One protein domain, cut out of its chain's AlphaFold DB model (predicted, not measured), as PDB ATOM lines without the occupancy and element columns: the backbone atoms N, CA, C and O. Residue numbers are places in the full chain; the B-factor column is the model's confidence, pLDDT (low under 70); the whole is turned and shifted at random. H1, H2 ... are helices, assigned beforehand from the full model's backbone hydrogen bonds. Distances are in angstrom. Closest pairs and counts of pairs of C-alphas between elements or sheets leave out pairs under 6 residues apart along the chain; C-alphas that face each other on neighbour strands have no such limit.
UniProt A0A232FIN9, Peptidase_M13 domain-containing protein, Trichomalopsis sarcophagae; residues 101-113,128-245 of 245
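This is residues 101 to 113 and 128 to 245 of the 245 residues of the protein "Peptidase_M13 domain-containing protein" of Trichomalopsis sarcophagae (UniProt A0A232FIN9). One long helix, H1, runs along the length of the domain, with three shorter helices gathered on one side of it: H4 crosses H1 near the middle of the domain, H2 folds back beside the later part of H1, and H5 packs on H2. H3 sits off by itself at the end where H1 begins, touching no helix, and residues 128 to 133 stick out as a free arm. The printed part has 131 residues with five named helices in the order H1, H2, H3, H4, H5 and no named strand; its class is all helix, though only 59 residues are in the helices. It is compact, with a radius of gyration of the C-alphas of 16.1 A, and spans 45 by 34 by 29 A.

Residues 101 to 113 and 128 to 139 come first and hold no named element. H1, residues 140 to 161, and H2, residues 177 to 187, form a helical hairpin at a shallow tilt of 26 degrees, opposite ways. They only just touch, with 3 pairs of C-alphas within 8 A, through residues 153 to 161 of H1 alone; the closest C-alphas are those of Ser 161 and Gln 178, 7.7 A apart. H3, residues 195 to 204, is apart from H1 and H2. H4, residues 210 to 219, touches H1 through residues 146 to 153 of H1 alone, with the closest C-alphas, of Asn 150 and Thr 217, 5.2 A apart. H1 and H4 run the same way at a steep tilt of 56 degrees. H4 is close to H2 but not clearly touching, with the closest C-alphas, of Ala 186 and Val 214, 5.8 A apart. H5, residues 222 to 227, touches H2, with the closest C-alphas, of Gln 179 and Asp 227, 6.2 A apart; their tilt of 67 degrees is steep, only just short of about perpendicular. H4 and H5 touch only at the corner by their link, and only just, with 3 pairs of C-alphas within 8 A; the closest, of Phe 218 and Phe 224, are 6.1 A apart, and the helices stand about perpendicular at 86 degrees. H1 and H5 are near each other, with 6 pairs of C-alphas within 10 A. The helix packing is mostly crossed, but only just: of 3 touching pairs with a tilt, 1 is shallow. Every O i to N i+4 pair is within hydrogen-bond range in H2, H3 and H5; in H1 it is 16 of 18 and in H4 5 of 6.

H1 begins at C-alpha 140 (48.601, 100.610, 73.814) and is 32.5 A long to C-alpha 161 (56.725, 74.187, 90.852). H2 is 15.0 A long, H3 14.1 A, H4 14.2 A and H5 8.6 A, ending at C-alpha 227 (48.683, 79.149, 97.602).

The C-alphas farthest apart are those of Tyr 128 and Pro 171, 48.2 A. Residues 114 to 127 are not printed, and C-alphas 113 and 128 are 38.9 A apart across this cut. The link H1 to H2 is long. The mean pLDDT of the printed part is 73.9, with 34 residues under 70, among them 104 to 113 and 128 to 142.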
ATOM      1  N   PRO A 101      67.510  80.458  98.279       70.88
ATOM      2  CA  PRO A 101      66.722  79.405  97.647       70.88
ATOM      3  C   PRO A 101      66.204  79.839  96.277       70.88
ATOM      4  O   PRO A 101      65.861  81.008  96.077       70.88
ATOM      5  N   LYS A 102      66.096  78.903  95.336       71.94
ATOM      6  CA  LYS A 102      65.630  79.174  93.972       71.94
ATOM      7  C   LYS A 102      64.252  79.829  93.956       71.94
ATOM      8  O   LYS A 102      64.032  80.723  93.144       71.94
ATOM      9  N   TYR A 103      63.337  79.421  94.836       70.38
ATOM     10  CA  TYR A 103      62.003  80.030  94.929       70.38
ATOM     11  C   TYR A 103      62.046  81.498  95.384       70.38
ATOM     12  O   TYR A 103      61.138  82.259  95.084       70.38
ATOM     13  N   ALA A 104      63.103  81.925  96.081       64.31
ATOM     14  CA  ALA A 104      63.284  83.310  96.501       64.31
ATOM     15  C   ALA A 104      63.983  84.168  95.429       64.31
ATOM     16  O   ALA A 104      64.036  85.388  95.573       64.31
ATOM     17  N   GLN A 105      64.489  83.562  94.349       63.56
ATOM     18  CA  GLN A 105      65.123  84.259  93.232       63.56
ATOM     19  C   GLN A 105      64.088  84.551  92.141       63.56
ATOM     20  O   GLN A 105      63.639  83.652  91.435       63.56
ATOM     21  N   CYS A 106      63.726  85.822  91.966       53.03
ATOM     22  CA  CYS A 106      62.680  86.209  91.018       53.03
ATOM     23  C   CYS A 106      63.123  86.117  89.540       53.03
ATOM     24  O   CYS A 106      62.265  86.057  88.665       53.03
ATOM     25  N   MET A 107      64.435  86.124  89.234       50.66
ATOM     26  CA  MET A 107      64.898  86.412  87.862       50.66
ATOM     27  C   MET A 107      65.899  85.450  87.219       50.66
ATOM     28  O   MET A 107      66.265  85.675  86.065       50.66
ATOM     29  N   ILE A 108      66.333  84.366  87.869       45.66
ATOM     30  CA  ILE A 108      67.232  83.396  87.214       45.66
ATOM     31  C   ILE A 108      66.906  81.971  87.645       45.66
ATOM     32  O   ILE A 108      67.657  81.325  88.370       45.66
ATOM     33  N   GLN A 109      65.814  81.432  87.115       36.16
ATOM     34  CA  GLN A 109      65.682  79.986  87.012       36.16
ATOM     35  C   GLN A 109      65.976  79.561  85.576       36.16
ATOM     36  O   GLN A 109      65.140  79.640  84.686       36.16
ATOM     37  N   LYS A 110      67.228  79.134  85.369       35.22
ATOM     38  CA  LYS A 110      67.689  78.326  84.232       35.22
ATOM     39  C   LYS A 110      67.361  78.918  82.847       35.22
ATOM     40  O   LYS A 110      66.575  78.360  82.088       35.22
ATOM     41  N   TYR A 111      68.058  79.992  82.460       31.72
ATOM     42  CA  TYR A 111      68.146  80.412  81.053       31.72
ATOM     43  C   TYR A 111      68.951  79.385  80.242       31.72
ATOM     44  O   TYR A 111      70.122  79.582  79.939       31.72
ATOM     45  N   ASN A 112      68.310  78.266  79.914       24.83
ATOM     46  CA  ASN A 112      68.726  77.359  78.851       24.83
ATOM     47  C   ASN A 112      67.526  77.059  77.937       24.83
ATOM     48  O   ASN A 112      67.299  75.916  77.552       24.83
ATOM     49  N   TYR A 113      66.723  78.090  77.651       25.80
ATOM     50  CA  TYR A 113      65.586  78.018  76.739       25.80
ATOM     51  C   TYR A 113      65.996  78.543  75.362       25.80
ATOM     52  O   TYR A 113      66.218  79.738  75.171       25.80
ATOM     53  N   TYR A 128      32.843  96.675  76.607       27.12
ATOM     54  CA  TYR A 128      32.076  97.739  77.291       27.12
ATOM     55  C   TYR A 128      31.027  97.230  78.290       27.12
ATOM     56  O   TYR A 128      29.931  96.929  77.864       27.12
ATOM     57  N   PHE A 129      31.333  97.254  79.601       30.52
ATOM     58  CA  PHE A 129      30.433  97.632  80.720       30.52
ATOM     59  C   PHE A 129      31.269  97.748  82.025       30.52
ATOM     60  O   PHE A 129      31.604  96.749  82.646       30.52
ATOM     61  N   LEU A 130      31.851  98.909  82.364       30.19
ATOM     62  CA  LEU A 130      31.222 100.069  83.035       30.19
ATOM     63  C   LEU A 130      30.804  99.714  84.475       30.19
ATOM     64  O   LEU A 130      29.908  98.911  84.680       30.19
ATOM     65  N   LYS A 131      31.353 100.328  85.530       26.72
ATOM     66  CA  LYS A 131      30.948 101.673  85.966       26.72
ATOM     67  C   LYS A 131      31.804 102.068  87.185       26.72
ATOM     68  O   LYS A 131      31.487 101.699  88.306       26.72
ATOM     69  N   TYR A 132      32.852 102.855  86.927       28.56
ATOM     70  CA  TYR A 132      33.810 103.448  87.877       28.56
ATOM     71  C   TYR A 132      34.799 102.479  88.556       28.56
ATOM     72  O   TYR A 132      34.394 101.528  89.209       28.56
ATOM     73  N   LYS A 133      36.094 102.857  88.526       33.16
ATOM     74  CA  LYS A 133      37.168 102.412  89.446       33.16
ATOM     75  C   LYS A 133      37.988 101.172  89.025       33.16
ATOM     76  O   LYS A 133      37.868 100.131  89.646       33.16
ATOM     77  N   PHE A 134      38.852 101.342  88.017       30.86
ATOM     78  CA  PHE A 134      40.225 100.797  87.854       30.86
ATOM     79  C   PHE A 134      40.621 100.935  86.369       30.86
ATOM     80  O   PHE A 134      40.721  99.970  85.625       30.86
ATOM     81  N   THR A 135      40.798 102.166  85.894       30.30
ATOM     82  CA  THR A 135      41.660 102.416  84.729       30.30
ATOM     83  C   THR A 135      43.054 101.896  85.136       30.30
ATOM     84  O   THR A 135      43.571 102.309  86.170       30.30
ATOM     85  N   MET A 136      43.695 100.934  84.459       38.28
ATOM     86  CA  MET A 136      44.134 101.075  83.067       38.28
ATOM     87  C   MET A 136      44.319 102.555  82.732       38.28
ATOM     88  O   MET A 136      43.621 103.125  81.902       38.28
ATOM     89  N   GLY A 137      45.164 103.236  83.503       30.97
ATOM     90  CA  GLY A 137      45.899 104.327  82.897       30.97
ATOM     91  C   GLY A 137      46.892 103.700  81.936       30.97
ATOM     92  O   GLY A 137      47.384 102.614  82.243       30.97
ATOM     93  N   LEU A 138      47.212 104.429  80.869       43.19
ATOM     94  CA  LEU A 138      48.258 104.160  79.877       43.19
ATOM     95  C   LEU A 138      47.758 103.453  78.611       43.19
ATOM     96  O   LEU A 138      47.023 102.476  78.666       43.19
ATOM     97  N   GLY A 139      48.116 104.023  77.457       44.69
ATOM     98  CA  GLY A 139      47.705 103.568  76.126       44.69
ATOM     99  C   GLY A 139      48.280 102.202  75.728       44.69
ATOM    100  O   GLY A 139      48.762 101.448  76.576       44.69
ATOM    101  N   ASP A 140      48.239 101.905  74.424       54.03
ATOM    102  CA  ASP A 140      48.601 100.610  73.814       54.03
ATOM    103  C   ASP A 140      49.941 100.023  74.306       54.03
ATOM    104  O   ASP A 140      50.097  98.806  74.396       54.03
ATOM    105  N   GLU A 141      50.897 100.872  74.681       57.94
ATOM    106  CA  GLU A 141      52.231 100.471  75.142       57.94
ATOM    107  C   GLU A 141      52.210  99.691  76.468       57.94
ATOM    108  O   GLU A 141      52.931  98.703  76.613       57.94
ATOM    109  N   SER A 142      51.324 100.049  77.405       61.38
ATOM    110  CA  SER A 142      51.237  99.368  78.707       61.38
ATOM    111  C   SER A 142      50.668  97.957  78.618       61.38
ATOM    112  O   SER A 142      50.931  97.123  79.484       61.38
ATOM    113  N   ILE A 143      49.910  97.664  77.559       70.56
ATOM    114  CA  ILE A 143      49.302  96.351  77.345       70.56
ATOM    115  C   ILE A 143      50.397  95.303  77.141       70.56
ATOM    116  O   ILE A 143      50.374  94.272  77.805       70.56
ATOM    117  N   THR A 144      51.378  95.582  76.281       71.06
ATOM    118  CA  THR A 144      52.483  94.652  75.987       71.06
ATOM    119  C   THR A 144      53.316  94.348  77.233       71.06
ATOM    120  O   THR A 144      53.665  93.197  77.496       71.06
ATOM    121  N   GLU A 145      53.590  95.372  78.040       78.06
ATOM    122  CA  GLU A 145      54.328  95.224  79.296       78.06
ATOM    123  C   GLU A 145      53.524  94.422  80.331       78.06
ATOM    124  O   GLU A 145      54.063  93.527  80.976       78.06
ATOM    125  N   ASN A 146      52.212  94.655  80.433       75.69
ATOM    126  CA  ASN A 146      51.341  93.882  81.323       75.69
ATOM    127  C   ASN A 146      51.227  92.407  80.894       75.69
ATOM    128  O   ASN A 146      51.150  91.529  81.753       75.69
ATOM    129  N   ILE A 147      51.208  92.115  79.588       76.75
ATOM    130  CA  ILE A 147      51.262  90.735  79.075       76.75
ATOM    131  C   ILE A 147      52.580  90.087  79.506       76.75
ATOM    132  O   ILE A 147      52.574  89.003  80.085       76.75
ATOM    133  N   THR A 148      53.692  90.803  79.329       79.88
ATOM    134  CA  THR A 148      55.031  90.324  79.701       79.88
ATOM    135  C   THR A 148      55.148  90.042  81.204       79.88
ATOM    136  O   THR A 148      55.741  89.033  81.585       79.88
ATOM    137  N   ASP A 149      54.544  90.871  82.063       82.19
ATOM    138  CA  ASP A 149      54.486  90.628  83.511       82.19
ATOM    139  C   ASP A 149      53.733  89.333  83.855       82.19
ATOM    140  O   ASP A 149      54.221  88.525  84.652       82.19
ATOM    141  N   ASN A 150      52.563  89.116  83.239       81.00
ATOM    142  CA  ASN A 150      51.773  87.898  83.438       81.00
ATOM    143  C   ASN A 150      52.545  86.656  82.995       81.00
ATOM    144  O   ASN A 150      52.720  85.718  83.776       81.00
ATOM    145  N   ASP A 151      53.052  86.675  81.769       80.81
ATOM    146  CA  ASP A 151      53.711  85.522  81.167       80.81
ATOM    147  C   ASP A 151      55.042  85.207  81.856       80.81
ATOM    148  O   ASP A 151      55.365  84.040  82.098       80.81
ATOM    149  N   GLY A 152      55.803  86.240  82.231       82.81
ATOM    150  CA  GLY A 152      57.075  86.102  82.932       82.81
ATOM    151  C   GLY A 152      56.916  85.407  84.283       82.81
ATOM    152  O   GLY A 152      57.583  84.404  84.545       82.81
ATOM    153  N   ILE A 153      55.995  85.889  85.123       85.69
ATOM    154  CA  ILE A 153      55.753  85.297  86.444       85.69
ATOM    155  C   ILE A 153      55.138  83.899  86.321       85.69
ATOM    156  O   ILE A 153      55.584  82.992  87.024       85.69
ATOM    157  N   LYS A 154      54.188  83.685  85.400       84.94
ATOM    158  CA  LYS A 154      53.602  82.359  85.141       84.94
ATOM    159  C   LYS A 154      54.679  81.345  84.748       84.94
ATOM    160  O   LYS A 154      54.736  80.253  85.313       84.94
ATOM    161  N   SER A 155      55.580  81.731  83.846       82.75
ATOM    162  CA  SER A 155      56.677  80.876  83.381       82.75
ATOM    163  C   SER A 155      57.620  80.489  84.519       82.75
ATOM    164  O   SER A 155      57.920  79.310  84.699       82.75
ATOM    165  N   VAL A 156      58.062  81.458  85.328       78.38
ATOM    166  CA  VAL A 156      58.949  81.167  86.466       78.38
ATOM    167  C   VAL A 156      58.226  80.320  87.512       78.38
ATOM    168  O   VAL A 156      58.802  79.353  88.003       78.38
ATOM    169  N   ASN A 157      56.953  80.604  87.795       82.88
ATOM    170  CA  ASN A 157      56.144  79.801  88.705       82.88
ATOM    171  C   ASN A 157      56.096  78.325  88.269       82.88
ATOM    172  O   ASN A 157      56.377  77.433  89.071       82.88
ATOM    173  N   MET A 158      55.839  78.059  86.985       82.44
ATOM    174  CA  MET A 158      55.846  76.700  86.434       82.44
ATOM    175  C   MET A 158      57.210  76.013  86.587       82.44
ATOM    176  O   MET A 158      57.261  74.830  86.917       82.44
ATOM    177  N   LEU A 159      58.317  76.734  86.383       74.31
ATOM    178  CA  LEU A 159      59.667  76.190  86.581       74.31
ATOM    179  C   LEU A 159      59.937  75.840  88.045       74.31
ATOM    180  O   LEU A 159      60.447  74.755  88.320       74.31
ATOM    181  N   THR A 160      59.558  76.729  88.967       71.00
ATOM    182  CA  THR A 160      59.745  76.527  90.411       71.00
ATOM    183  C   THR A 160      58.918  75.345  90.921       71.00
ATOM    184  O   THR A 160      59.409  74.538  91.706       71.00
ATOM    185  N   SER A 161      57.682  75.213  90.432       74.88
ATOM    186  CA  SER A 161      56.725  74.187  90.852       74.88
ATOM    187  C   SER A 161      57.069  72.800  90.305       74.88
ATOM    188  O   SER A 161      56.762  71.795  90.944       74.88
ATOM    189  N   ASN A 162      57.709  72.736  89.133       72.06
ATOM    190  CA  ASN A 162      58.121  71.487  88.486       72.06
ATOM    191  C   ASN A 162      59.516  71.004  88.920       72.06
ATOM    192  O   ASN A 162      59.972  69.957  88.451       72.06
ATOM    193  N   ASP A 163      60.224  71.741  89.781       68.56
ATOM    194  CA  ASP A 163      61.500  71.279  90.320       68.56
ATOM    195  C   ASP A 163      61.253  70.158  91.346       68.56
ATOM    196  O   ASP A 163      60.593  70.337  92.369       68.56
ATOM    197  N   ASN A 164      61.802  68.971  91.076       63.75
ATOM    198  CA  ASN A 164      61.667  67.807  91.957       63.75
ATOM    199  C   ASN A 164      62.446  67.970  93.275       63.75
ATOM    200  O   ASN A 164      62.293  67.162  94.196       63.75
ATOM    201  N   VAL A 165      63.305  68.989  93.372       67.25
ATOM    202  CA  VAL A 165      64.075  69.300  94.577       67.25
ATOM    203  C   VAL A 165      63.270  70.238  95.474       67.25
ATOM    204  O   VAL A 165      63.156  71.431  95.207       67.25
ATOM    205  N   LYS A 166      62.752  69.707  96.585       72.62
ATOM    206  CA  LYS A 166      62.095  70.518  97.617       72.62
ATOM    207  C   LYS A 166      63.137  71.248  98.459       72.62
ATOM    208  O   LYS A 166      63.826  70.631  99.270       72.62
ATOM    209  N   GLU A 167      63.236  72.556  98.274       76.50
ATOM    210  CA  GLU A 167      64.057  73.419  99.122       76.50
ATOM    211  C   GLU A 167      63.375  73.670 100.482       76.50
ATOM    212  O   GLU A 167      62.142  73.723 100.558       76.50
ATOM    213  N   PRO A 168      64.146  73.811 101.577       79.12
ATOM    214  CA  PRO A 168      63.592  74.096 102.897       79.12
ATOM    215  C   PRO A 168      62.966  75.495 102.951       79.12
ATOM    216  O   PRO A 168      63.365  76.390 102.202       79.12
ATOM    217  N   CYS A 169      62.019  75.703 103.870       82.94
ATOM    218  CA  CYS A 169      61.482  77.032 104.167       82.94
ATOM    219  C   CYS A 169      62.578  77.966 104.702       82.94
ATOM    220  O   CYS A 169      63.522  77.519 105.362       82.94
ATOM    221  N   LEU A 170      62.420  79.270 104.469       80.62
ATOM    222  CA  LEU A 170      63.283  80.269 105.090       80.62
ATOM    223  C   LEU A 170      63.078  80.278 106.617       80.62
ATOM    224  O   LEU A 170      61.938  80.224 107.085       80.62
ATOM    225  N   PRO A 171      64.157  80.364 107.414       80.00
ATOM    226  CA  PRO A 171      64.037  80.415 108.864       80.00
ATOM    227  C   PRO A 171      63.300  81.689 109.297       80.00
ATOM    228  O   PRO A 171      63.562  82.773 108.777       80.00
ATOM    229  N   ASN A 172      62.423  81.564 110.297       84.62
ATOM    230  CA  ASN A 172      61.623  82.661 110.868       84.62
ATOM    231  C   ASN A 172      60.609  83.309 109.905       84.62
ATOM    232  O   ASN A 172      60.173  84.435 110.143       84.62
ATOM    233  N   LEU A 173      60.228  82.613 108.832       84.44
ATOM    234  CA  LEU A 173      59.109  82.991 107.977       84.44
ATOM    235  C   LEU A 173      58.088  81.855 107.959       84.44
ATOM    236  O   LEU A 173      58.384  80.753 107.505       84.44
ATOM    237  N   ASP A 174      56.868  82.151 108.404       90.56
ATOM    238  CA  ASP A 174      55.745  81.206 108.417       90.56
ATOM    239  C   ASP A 174      55.078  81.104 107.032       90.56
ATOM    240  O   ASP A 174      53.857  81.150 106.896       90.56
ATOM    241  N   TYR A 175      55.898  80.994 105.983       90.00
ATOM    242  CA  TYR A 175      55.463  80.862 104.596       90.00
ATOM    243  C   TYR A 175      56.071  79.619 103.961       90.00
ATOM    244  O   TYR A 175      57.234  79.274 104.181       90.00
ATOM    245  N   THR A 176      55.284  78.945 103.125       90.19
ATOM    246  CA  THR A 176      55.797  77.849 102.299       90.19
ATOM    247  C   THR A 176      56.794  78.382 101.258       90.19
ATOM    248  O   THR A 176      56.777  79.578 100.944       90.19
ATOM    249  N   PRO A 177      57.646  77.526 100.664       87.19
ATOM    250  CA  PRO A 177      58.508  77.919  99.545       87.19
ATOM    251  C   PRO A 177      57.729  78.614  98.422       87.19
ATOM    252  O   PRO A 177      58.135  79.657  97.918       87.19
ATOM    253  N   GLN A 178      56.545  78.085  98.115       89.81
ATOM    254  CA  GLN A 178      55.673  78.609  97.077       89.81
ATOM    255  C   GLN A 178      55.063  79.973  97.448       89.81
ATOM    256  O   GLN A 178      55.070  80.901  96.648       89.81
ATOM    257  N   GLN A 179      54.599  80.155  98.687       92.31
ATOM    258  CA  GLN A 179      54.165  81.475  99.165       92.31
ATOM    259  C   GLN A 179      55.323  82.482  99.173       92.31
ATOM    260  O   GLN A 179      55.138  83.654  98.846       92.31
ATOM    261  N   THR A 180      56.532  82.020  99.494       88.88
ATOM    262  CA  THR A 180      57.738  82.850  99.492       88.88
ATOM    263  C   THR A 180      58.129  83.287  98.081       88.88
ATOM    264  O   THR A 180      58.586  84.416  97.918       88.88
ATOM    265  N   PHE A 181      57.890  82.457  97.060       88.88
ATOM    266  CA  PHE A 181      58.044  82.852  95.658       88.88
ATOM    267  C   PHE A 181      57.193  84.078  95.321       88.88
ATOM    268  O   PHE A 181      57.728  85.101  94.891       88.88
ATOM    269  N   TRP A 182      55.893  84.028  95.614       92.81
ATOM    270  CA  TRP A 182      54.986  85.153  95.377       92.81
ATOM    271  C   TRP A 182      55.390  86.411  96.154       92.81
ATOM    272  O   TRP A 182      55.361  87.517  95.613       92.81
ATOM    273  N   ILE A 183      55.804  86.250  97.416       91.12
ATOM    274  CA  ILE A 183      56.280  87.359  98.254       91.12
ATOM    275  C   ILE A 183      57.553  87.976  97.664       91.12
ATOM    276  O   ILE A 183      57.653  89.200  97.583       91.12
ATOM    277  N   SER A 184      58.511  87.158  97.221       85.94
ATOM    278  CA  SER A 184      59.743  87.644  96.593       85.94
ATOM    279  C   SER A 184      59.446  88.398  95.294       85.94
ATOM    280  O   SER A 184      59.903  89.529  95.116       85.94
ATOM    281  N   ALA A 185      58.588  87.833  94.438       88.56
ATOM    282  CA  ALA A 185      58.159  88.459  93.192       88.56
ATOM    283  C   ALA A 185      57.442  89.804  93.418       88.56
ATOM    284  O   ALA A 185      57.680  90.765  92.685       88.56
ATOM    285  N   ALA A 186      56.611  89.920  94.458       90.88
ATOM    286  CA  ALA A 186      55.982  91.190  94.826       90.88
ATOM    287  C   ALA A 186      56.989  92.213  95.378       90.88
ATOM    288  O   ALA A 186      56.902  93.402  95.060       90.88
ATOM    289  N   ASN A 187      57.951  91.759  96.187       89.19
ATOM    290  CA  ASN A 187      58.922  92.623  96.859       89.19
ATOM    291  C   ASN A 187      59.848  93.364  95.890       89.19
ATOM    292  O   ASN A 187      60.257  94.486  96.185       89.19
ATOM    293  N   VAL A 188      60.126  92.790  94.715       85.25
ATOM    294  CA  VAL A 188      60.873  93.462  93.637       85.25
ATOM    295  C   VAL A 188      60.229  94.796  93.238       85.25
ATOM    296  O   VAL A 188      60.924  95.752  92.895       85.25
ATOM    297  N   TRP A 189      58.903  94.890  93.336       87.38
ATOM    298  CA  TRP A 189      58.134  96.065  92.933       87.38
ATOM    299  C   TRP A 189      57.785  97.002  94.096       87.38
ATOM    300  O   TRP A 189      57.137  98.033  93.875       87.38
ATOM    301  N   CYS A 190      58.212  96.701  95.326       87.25
ATOM    302  CA  CYS A 190      57.935  97.539  96.491       87.25
ATOM    303  C   CYS A 190      58.498  98.954  96.311       87.25
ATOM    304  O   CYS A 190      59.705  99.179  96.280       87.25
ATOM    305  N   THR A 191      57.604  99.939  96.234       86.81
ATOM    306  CA  THR A 191      57.967 101.352  96.117       86.81
ATOM    307  C   THR A 191      56.950 102.241  96.819       86.81
ATOM    308  O   THR A 191      55.771 101.896  96.939       86.81
ATOM    309  N   LYS A 192      57.397 103.421  97.253       82.75
ATOM    310  CA  LYS A 192      56.529 104.508  97.708       82.75
ATOM    311  C   LYS A 192      56.804 105.731  96.848       82.75
ATOM    312  O   LYS A 192      57.878 106.324  96.923       82.75
ATOM    313  N   VAL A 193      55.819 106.110  96.043       78.62
ATOM    314  CA  VAL A 193      55.895 107.256  95.133       78.62
ATOM    315  C   VAL A 193      55.024 108.400  95.643       78.62
ATOM    316  O   VAL A 193      54.027 108.173  96.325       78.62
ATOM    317  N   LYS A 194      55.412 109.641  95.333       79.00
ATOM    318  CA  LYS A 194      54.580 110.821  95.605       79.00
ATOM    319  C   LYS A 194      53.390 110.856  94.643       79.00
ATOM    320  O   LYS A 194      53.510 110.407  93.505       79.00
ATOM    321  N   ASP A 195      52.278 111.449  95.064       77.31
ATOM    322  CA  ASP A 195      51.040 111.496  94.271       77.31
ATOM    323  C   ASP A 195      51.216 112.161  92.897       77.31
ATOM    324  O   ASP A 195      50.591 111.755  91.920       77.31
ATOM    325  N   ASP A 196      52.067 113.184  92.794       72.88
ATOM    326  CA  ASP A 196      52.373 113.856  91.527       72.88
ATOM    327  C   ASP A 196      53.189 112.970  90.573       72.88
ATOM    328  O   ASP A 196      53.010 113.038  89.357       72.88
ATOM    329  N   VAL A 197      54.063 112.119  91.114       75.38
ATOM    330  CA  VAL A 197      54.819 111.128  90.342       75.38
ATOM    331  C   VAL A 197      53.894 110.003  89.898       75.38
ATOM    332  O   VAL A 197      53.929 109.627  88.732       75.38
ATOM    333  N   LEU A 198      53.018 109.520  90.782       71.25
ATOM    334  CA  LEU A 198      52.028 108.501  90.441       71.25
ATOM    335  C   LEU A 198      51.093 108.979  89.324       71.25
ATOM    336  O   LEU A 198      50.843 108.235  88.383       71.25
ATOM    337  N   ARG A 199      50.616 110.229  89.392       70.75
ATOM    338  CA  ARG A 199      49.802 110.822  88.320       70.75
ATOM    339  C   ARG A 199      50.537 110.821  86.982       70.75
ATOM    340  O   ARG A 199      49.960 110.373  86.002       70.75
ATOM    341  N   ARG A 200      51.805 111.238  86.960       71.38
ATOM    342  CA  ARG A 200      52.635 111.206  85.744       71.38
ATOM    343  C   ARG A 200      52.862 109.789  85.231       71.38
ATOM    344  O   ARG A 200      52.688 109.546  84.048       71.38
ATOM    345  N   MET A 201      53.159 108.834  86.113       69.00
ATOM    346  CA  MET A 201      53.286 107.419  85.740       69.00
ATOM    347  C   MET A 201      52.016 106.868  85.100       69.00
ATOM    348  O   MET A 201      52.125 106.030  84.229       69.00
ATOM    349  N   VAL A 202      50.837 107.328  85.526       68.00
ATOM    350  CA  VAL A 202      49.522 106.913  85.004       68.00
ATOM    351  C   VAL A 202      49.131 107.642  83.714       68.00
ATOM    352  O   VAL A 202      48.244 107.171  83.005       68.00
ATOM    353  N   GLN A 203      49.743 108.789  83.419       68.06
ATOM    354  CA  GLN A 203      49.453 109.596  82.229       68.06
ATOM    355  C   GLN A 203      50.433 109.313  81.088       68.06
ATOM    356  O   GLN A 203      50.000 109.126  79.955       68.06
ATOM    357  N   ASP A 204      51.722 109.231  81.412       73.12
ATOM    358  CA  ASP A 204      52.823 109.257  80.443       73.12
ATOM    359  C   ASP A 204      53.692 107.986  80.490       73.12
ATOM    360  O   ASP A 204      54.647 107.853  79.728       73.12
ATOM    361  N   GLY A 205      53.435 107.079  81.436       66.44
ATOM    362  CA  GLY A 205      54.254 105.887  81.646       66.44
ATOM    363  C   GLY A 205      54.037 104.803  80.591       66.44
ATOM    364  O   GLY A 205      52.925 104.544  80.156       66.44
ATOM    365  N   VAL A 206      55.098 104.086  80.230       74.25
ATOM    366  CA  VAL A 206      54.968 102.861  79.418       74.25
ATOM    367  C   VAL A 206      54.610 101.640  80.273       74.25
ATOM    368  O   VAL A 206      54.052 100.672  79.774       74.25
ATOM    369  N   HIS A 207      54.880 101.696  81.583       79.88
ATOM    370  CA  HIS A 207      54.564 100.632  82.534       79.88
ATOM    371  C   HIS A 207      53.451 101.048  83.490       79.88
ATOM    372  O   HIS A 207      53.439 102.173  83.999       79.88
ATOM    373  N   SER A 208      52.586 100.092  83.831       78.88
ATOM    374  CA  SER A 208      51.609 100.246  84.907       78.88
ATOM    375  C   SER A 208      52.289 100.593  86.243       78.88
ATOM    376  O   SER A 208      53.409 100.141  86.505       78.88
ATOM    377  N   PRO A 209      51.620 101.329  87.151       82.06
ATOM    378  CA  PRO A 209      52.138 101.543  88.499       82.06
ATOM    379  C   PRO A 209      52.445 100.218  89.208       82.06
ATOM    380  O   PRO A 209      51.673  99.267  89.106       82.06
ATOM    381  N   ASN A 210      53.521 100.167  89.993       84.12
ATOM    382  CA  ASN A 210      54.025  98.929  90.605       84.12
ATOM    383  C   ASN A 210      52.967  98.106  91.367       84.12
ATOM    384  O   ASN A 210      52.923  96.887  91.245       84.12
ATOM    385  N   ILE A 211      52.073  98.757  92.120       80.00
ATOM    386  CA  ILE A 211      50.981  98.059  92.826       80.00
ATOM    387  C   ILE A 211      50.012  97.362  91.864       80.00
ATOM    388  O   ILE A 211      49.479  96.298  92.181       80.00
ATOM    389  N   VAL A 212      49.782  97.951  90.691       81.19
ATOM    390  CA  VAL A 212      48.947  97.375  89.635       81.19
ATOM    391  C   VAL A 212      49.680  96.201  88.996       81.19
ATOM    392  O   VAL A 212      49.079  95.137  88.894       81.19
ATOM    393  N   ARG A 213      50.978  96.351  88.683       85.38
ATOM    394  CA  ARG A 213      51.819  95.267  88.139       85.38
ATOM    395  C   ARG A 213      51.783  94.016  89.010       85.38
ATOM    396  O   ARG A 213      51.639  92.926  88.482       85.38
ATOM    397  N   VAL A 214      51.834  94.161  90.336       86.62
ATOM    398  CA  VAL A 214      51.726  93.017  91.260       86.62
ATOM    399  C   VAL A 214      50.288  92.503  91.349       86.62
ATOM    400  O   VAL A 214      50.029  91.328  91.112       86.62
ATOM    401  N   SER A 215      49.338  93.374  91.709       84.19
ATOM    402  CA  SER A 215      47.990  92.915  92.064       84.19
ATOM    403  C   SER A 215      47.208  92.340  90.886       84.19
ATOM    404  O   SER A 215      46.538  91.330  91.067       84.19
ATOM    405  N   VAL A 216      47.316  92.936  89.694       84.44
ATOM    406  CA  VAL A 216      46.625  92.439  88.495       84.44
ATOM    407  C   VAL A 216      47.242  91.124  88.041       84.44
ATOM    408  O   VAL A 216      46.521  90.142  87.884       84.44
ATOM    409  N   THR A 217      48.570  91.082  87.920       87.38
ATOM    410  CA  THR A 217      49.293  89.878  87.502       87.38
ATOM    411  C   THR A 217      48.981  88.689  88.401       87.38
ATOM    412  O   THR A 217      48.619  87.623  87.917       87.38
ATOM    413  N   PHE A 218      49.028  88.875  89.721       93.56
ATOM    414  CA  PHE A 218      48.772  87.778  90.654       93.56
ATOM    415  C   PHE A 218      47.294  87.378  90.680       93.56
ATOM    416  O   PHE A 218      46.990  86.198  90.809       93.56
ATOM    417  N   SER A 219      46.366  88.326  90.499       87.50
ATOM    418  CA  SER A 219      44.933  88.007  90.410       87.50
ATOM    419  C   SER A 219      44.564  87.186  89.168       87.50
ATOM    420  O   SER A 219      43.545  86.501  89.168       87.50
ATOM    421  N   ASN A 220      45.398  87.208  88.123       87.88
ATOM    422  CA  ASN A 220      45.210  86.377  86.935       87.88
ATOM    423  C   ASN A 220      45.688  84.926  87.126       87.88
ATOM    424  O   ASN A 220      45.439  84.097  86.253       87.88
ATOM    425  N   MET A 221      46.348  84.597  88.243       91.94
ATOM    426  CA  MET A 221      46.978  83.294  88.472       91.94
ATOM    427  C   MET A 221      46.212  82.488  89.519       91.94
ATOM    428  O   MET A 221      46.177  82.838  90.700       91.94
ATOM    429  N   GLU A 222      45.629  81.364  89.099       93.69
ATOM    430  CA  GLU A 222      44.918  80.456  90.011       93.69
ATOM    431  C   GLU A 222      45.849  79.884  91.081       93.69
ATOM    432  O   GLU A 222      45.436  79.607  92.206       93.69
ATOM    433  N   GLU A 223      47.125  79.714  90.735       94.31
ATOM    434  CA  GLU A 223      48.158  79.229  91.632       94.31
ATOM    435  C   GLU A 223      48.351  80.172  92.812       94.31
ATOM    436  O   GLU A 223      48.332  79.714  93.950       94.31
ATOM    437  N   PHE A 224      48.417  81.484  92.565       95.56
ATOM    438  CA  PHE A 224      48.499  82.476  93.635       95.56
ATOM    439  C   PHE A 224      47.282  82.387  94.563       95.56
ATOM    440  O   PHE A 224      47.428  82.312  95.787       95.56
ATOM    441  N   ALA A 225      46.078  82.347  93.984       96.69
ATOM    442  CA  ALA A 225      44.842  82.241  94.752       96.69
ATOM    443  C   ALA A 225      44.814  80.965  95.607       96.69
ATOM    444  O   ALA A 225      44.453  81.018  96.782       96.69
ATOM    445  N   ARG A 226      45.259  79.832  95.058       96.19
ATOM    446  CA  ARG A 226      45.357  78.553  95.770       96.19
ATOM    447  C   ARG A 226      46.384  78.601  96.902       96.19
ATOM    448  O   ARG A 226      46.079  78.168  98.012       96.19
ATOM    449  N   ASP A 227      47.571  79.141  96.645       95.56
ATOM    450  CA  ASP A 227      48.683  79.149  97.602       95.56
ATOM    451  C   ASP A 227      48.408  80.065  98.806       95.56
ATOM    452  O   ASP A 227      48.866  79.788  99.916       95.56
ATOM    453  N   PHE A 228      47.612  81.122  98.615       96.88
ATOM    454  CA  PHE A 228      47.147  82.015  99.685       96.88
ATOM    455  C   PHE A 228      45.714  81.746 100.149       96.88
ATOM    456  O   PHE A 228      45.200  82.494 100.981       96.88
ATOM    457  N   GLN A 229      45.068  80.692  99.641       97.06
ATOM    458  CA  GLN A 229      43.687  80.330  99.980       97.06
ATOM    459  C   GLN A 229      42.716  81.516  99.825       97.06
ATOM    460  O   GLN A 229      41.866  81.783 100.679       97.06
ATOM    461  N   CYS A 230      42.869  82.264  98.733       96.38
ATOM    462  CA  CYS A 230      42.014  83.395  98.413       96.38
ATOM    463  C   CYS A 230      40.567  82.927  98.222       96.38
ATOM    464  O   CYS A 230      40.293  81.871  97.657       96.38
ATOM    465  N   LYS A 231      39.614  83.735  98.693       96.12
ATOM    466  CA  LYS A 231      38.189  83.457  98.496       96.12
ATOM    467  C   LYS A 231      37.805  83.741  97.042       96.12
ATOM    468  O   LYS A 231      38.067  84.843  96.564       96.12
ATOM    469  N   THR A 232      37.090  82.821  96.402       93.38
ATOM    470  CA  THR A 232      36.539  83.025  95.054       93.38
ATOM    471  C   THR A 232      35.661  84.269  94.972       93.38
ATOM    472  O   THR A 232      34.844  84.534  95.861       93.38
ATOM    473  N   GLY A 233      35.877  85.063  93.923       84.94
ATOM    474  CA  GLY A 233      35.254  86.370  93.718       84.94
ATOM    475  C   GLY A 233      35.902  87.502  94.525       84.94
ATOM    476  O   GLY A 233      35.426  88.638  94.488       84.94
ATOM    477  N   SER A 234      36.971  87.231  95.282       88.75
ATOM    478  CA  SER A 234      37.751  88.288  95.933       88.75
ATOM    479  C   SER A 234      38.599  89.056  94.920       88.75
ATOM    480  O   SER A 234      38.810  88.625  93.791       88.75
ATOM    481  N   LYS A 235      39.153  90.199  95.343       83.88
ATOM    482  CA  LYS A 235      40.021  91.022  94.487       83.88
ATOM    483  C   LYS A 235      41.214  90.242  93.911       83.88
ATOM    484  O   LYS A 235      41.657  90.556  92.816       83.88
ATOM    485  N   MET A 236      41.738  89.275  94.663       89.94
ATOM    486  CA  MET A 236      42.901  88.476  94.268       89.94
ATOM    487  C   MET A 236      42.525  87.102  93.699       89.94
ATOM    488  O   MET A 236      43.416  86.331  93.370       89.94
ATOM    489  N   ASP A 237      41.229  86.802  93.589       93.56
ATOM    490  CA  ASP A 237      40.710  85.603  92.929       93.56
ATOM    491  C   ASP A 237      39.407  85.938  92.171       93.56
ATOM    492  O   ASP A 237      38.316  85.523  92.583       93.56
ATOM    493  N   PRO A 238      39.482  86.793  91.131       84.12
ATOM    494  CA  PRO A 238      38.322  87.189  90.344       84.12
ATOM    495  C   PRO A 238      37.806  86.025  89.487       84.12
ATOM    496  O   PRO A 238      38.567  85.163  89.058       84.12
ATOM    497  N   GLU A 239      36.506  86.034  89.182       83.62
ATOM    498  CA  GLU A 239      35.877  85.012  88.326       83.62
ATOM    499  C   GLU A 239      36.422  85.032  86.890       83.62
ATOM    500  O   GLU A 239      36.577  83.988  86.263       83.62
ATOM    501  N   ASN A 240      36.737  86.225  86.378       79.81
ATOM    502  CA  ASN A 240      37.313  86.414  85.053       79.81
ATOM    503  C   ASN A 240      38.803  86.721  85.186       79.81
ATOM    504  O   ASN A 240      39.172  87.732  85.789       79.81
ATOM    505  N   ARG A 241      39.641  85.872  84.588       79.56
ATOM    506  CA  ARG A 241      41.100  86.028  84.548       79.56
ATOM    507  C   ARG A 241      41.567  86.225  83.111       79.56
ATOM    508  O   ARG A 241      40.961  85.696  82.179       79.56
ATOM    509  N   CYS A 242      42.649  86.970  82.934       75.19
ATOM    510  CA  CYS A 242      43.295  87.132  81.637       75.19
ATOM    511  C   CYS A 242      44.515  86.206  81.543       75.19
ATOM    512  O   CYS A 242      45.387  86.258  82.402       75.19
ATOM    513  N   SER A 243      44.597  85.399  80.484       72.56
ATOM    514  CA  SER A 243      45.795  84.631  80.117       72.56
ATOM    515  C   SER A 243      45.991  84.773  78.614       72.56
ATOM    516  O   SER A 243      45.026  84.626  77.865       72.56
ATOM    517  N   VAL A 244      47.208  85.100  78.185       61.75
ATOM    518  CA  VAL A 244      47.553  85.231  76.759       61.75
ATOM    519  C   VAL A 244      48.290  83.986  76.265       61.75
ATOM    520  O   VAL A 244      47.999  83.519  75.168       61.75
ATOM    521  N   LEU A 245      49.174  83.430  77.100       55.38
ATOM    522  CA  LEU A 245      49.865  82.153  76.895       55.38
ATOM    523  C   LEU A 245      49.324  81.044  77.804       55.38
ATOM    524  O   LEU A 245      48.834  81.353  78.923       55.38
TER     525      LEU A 245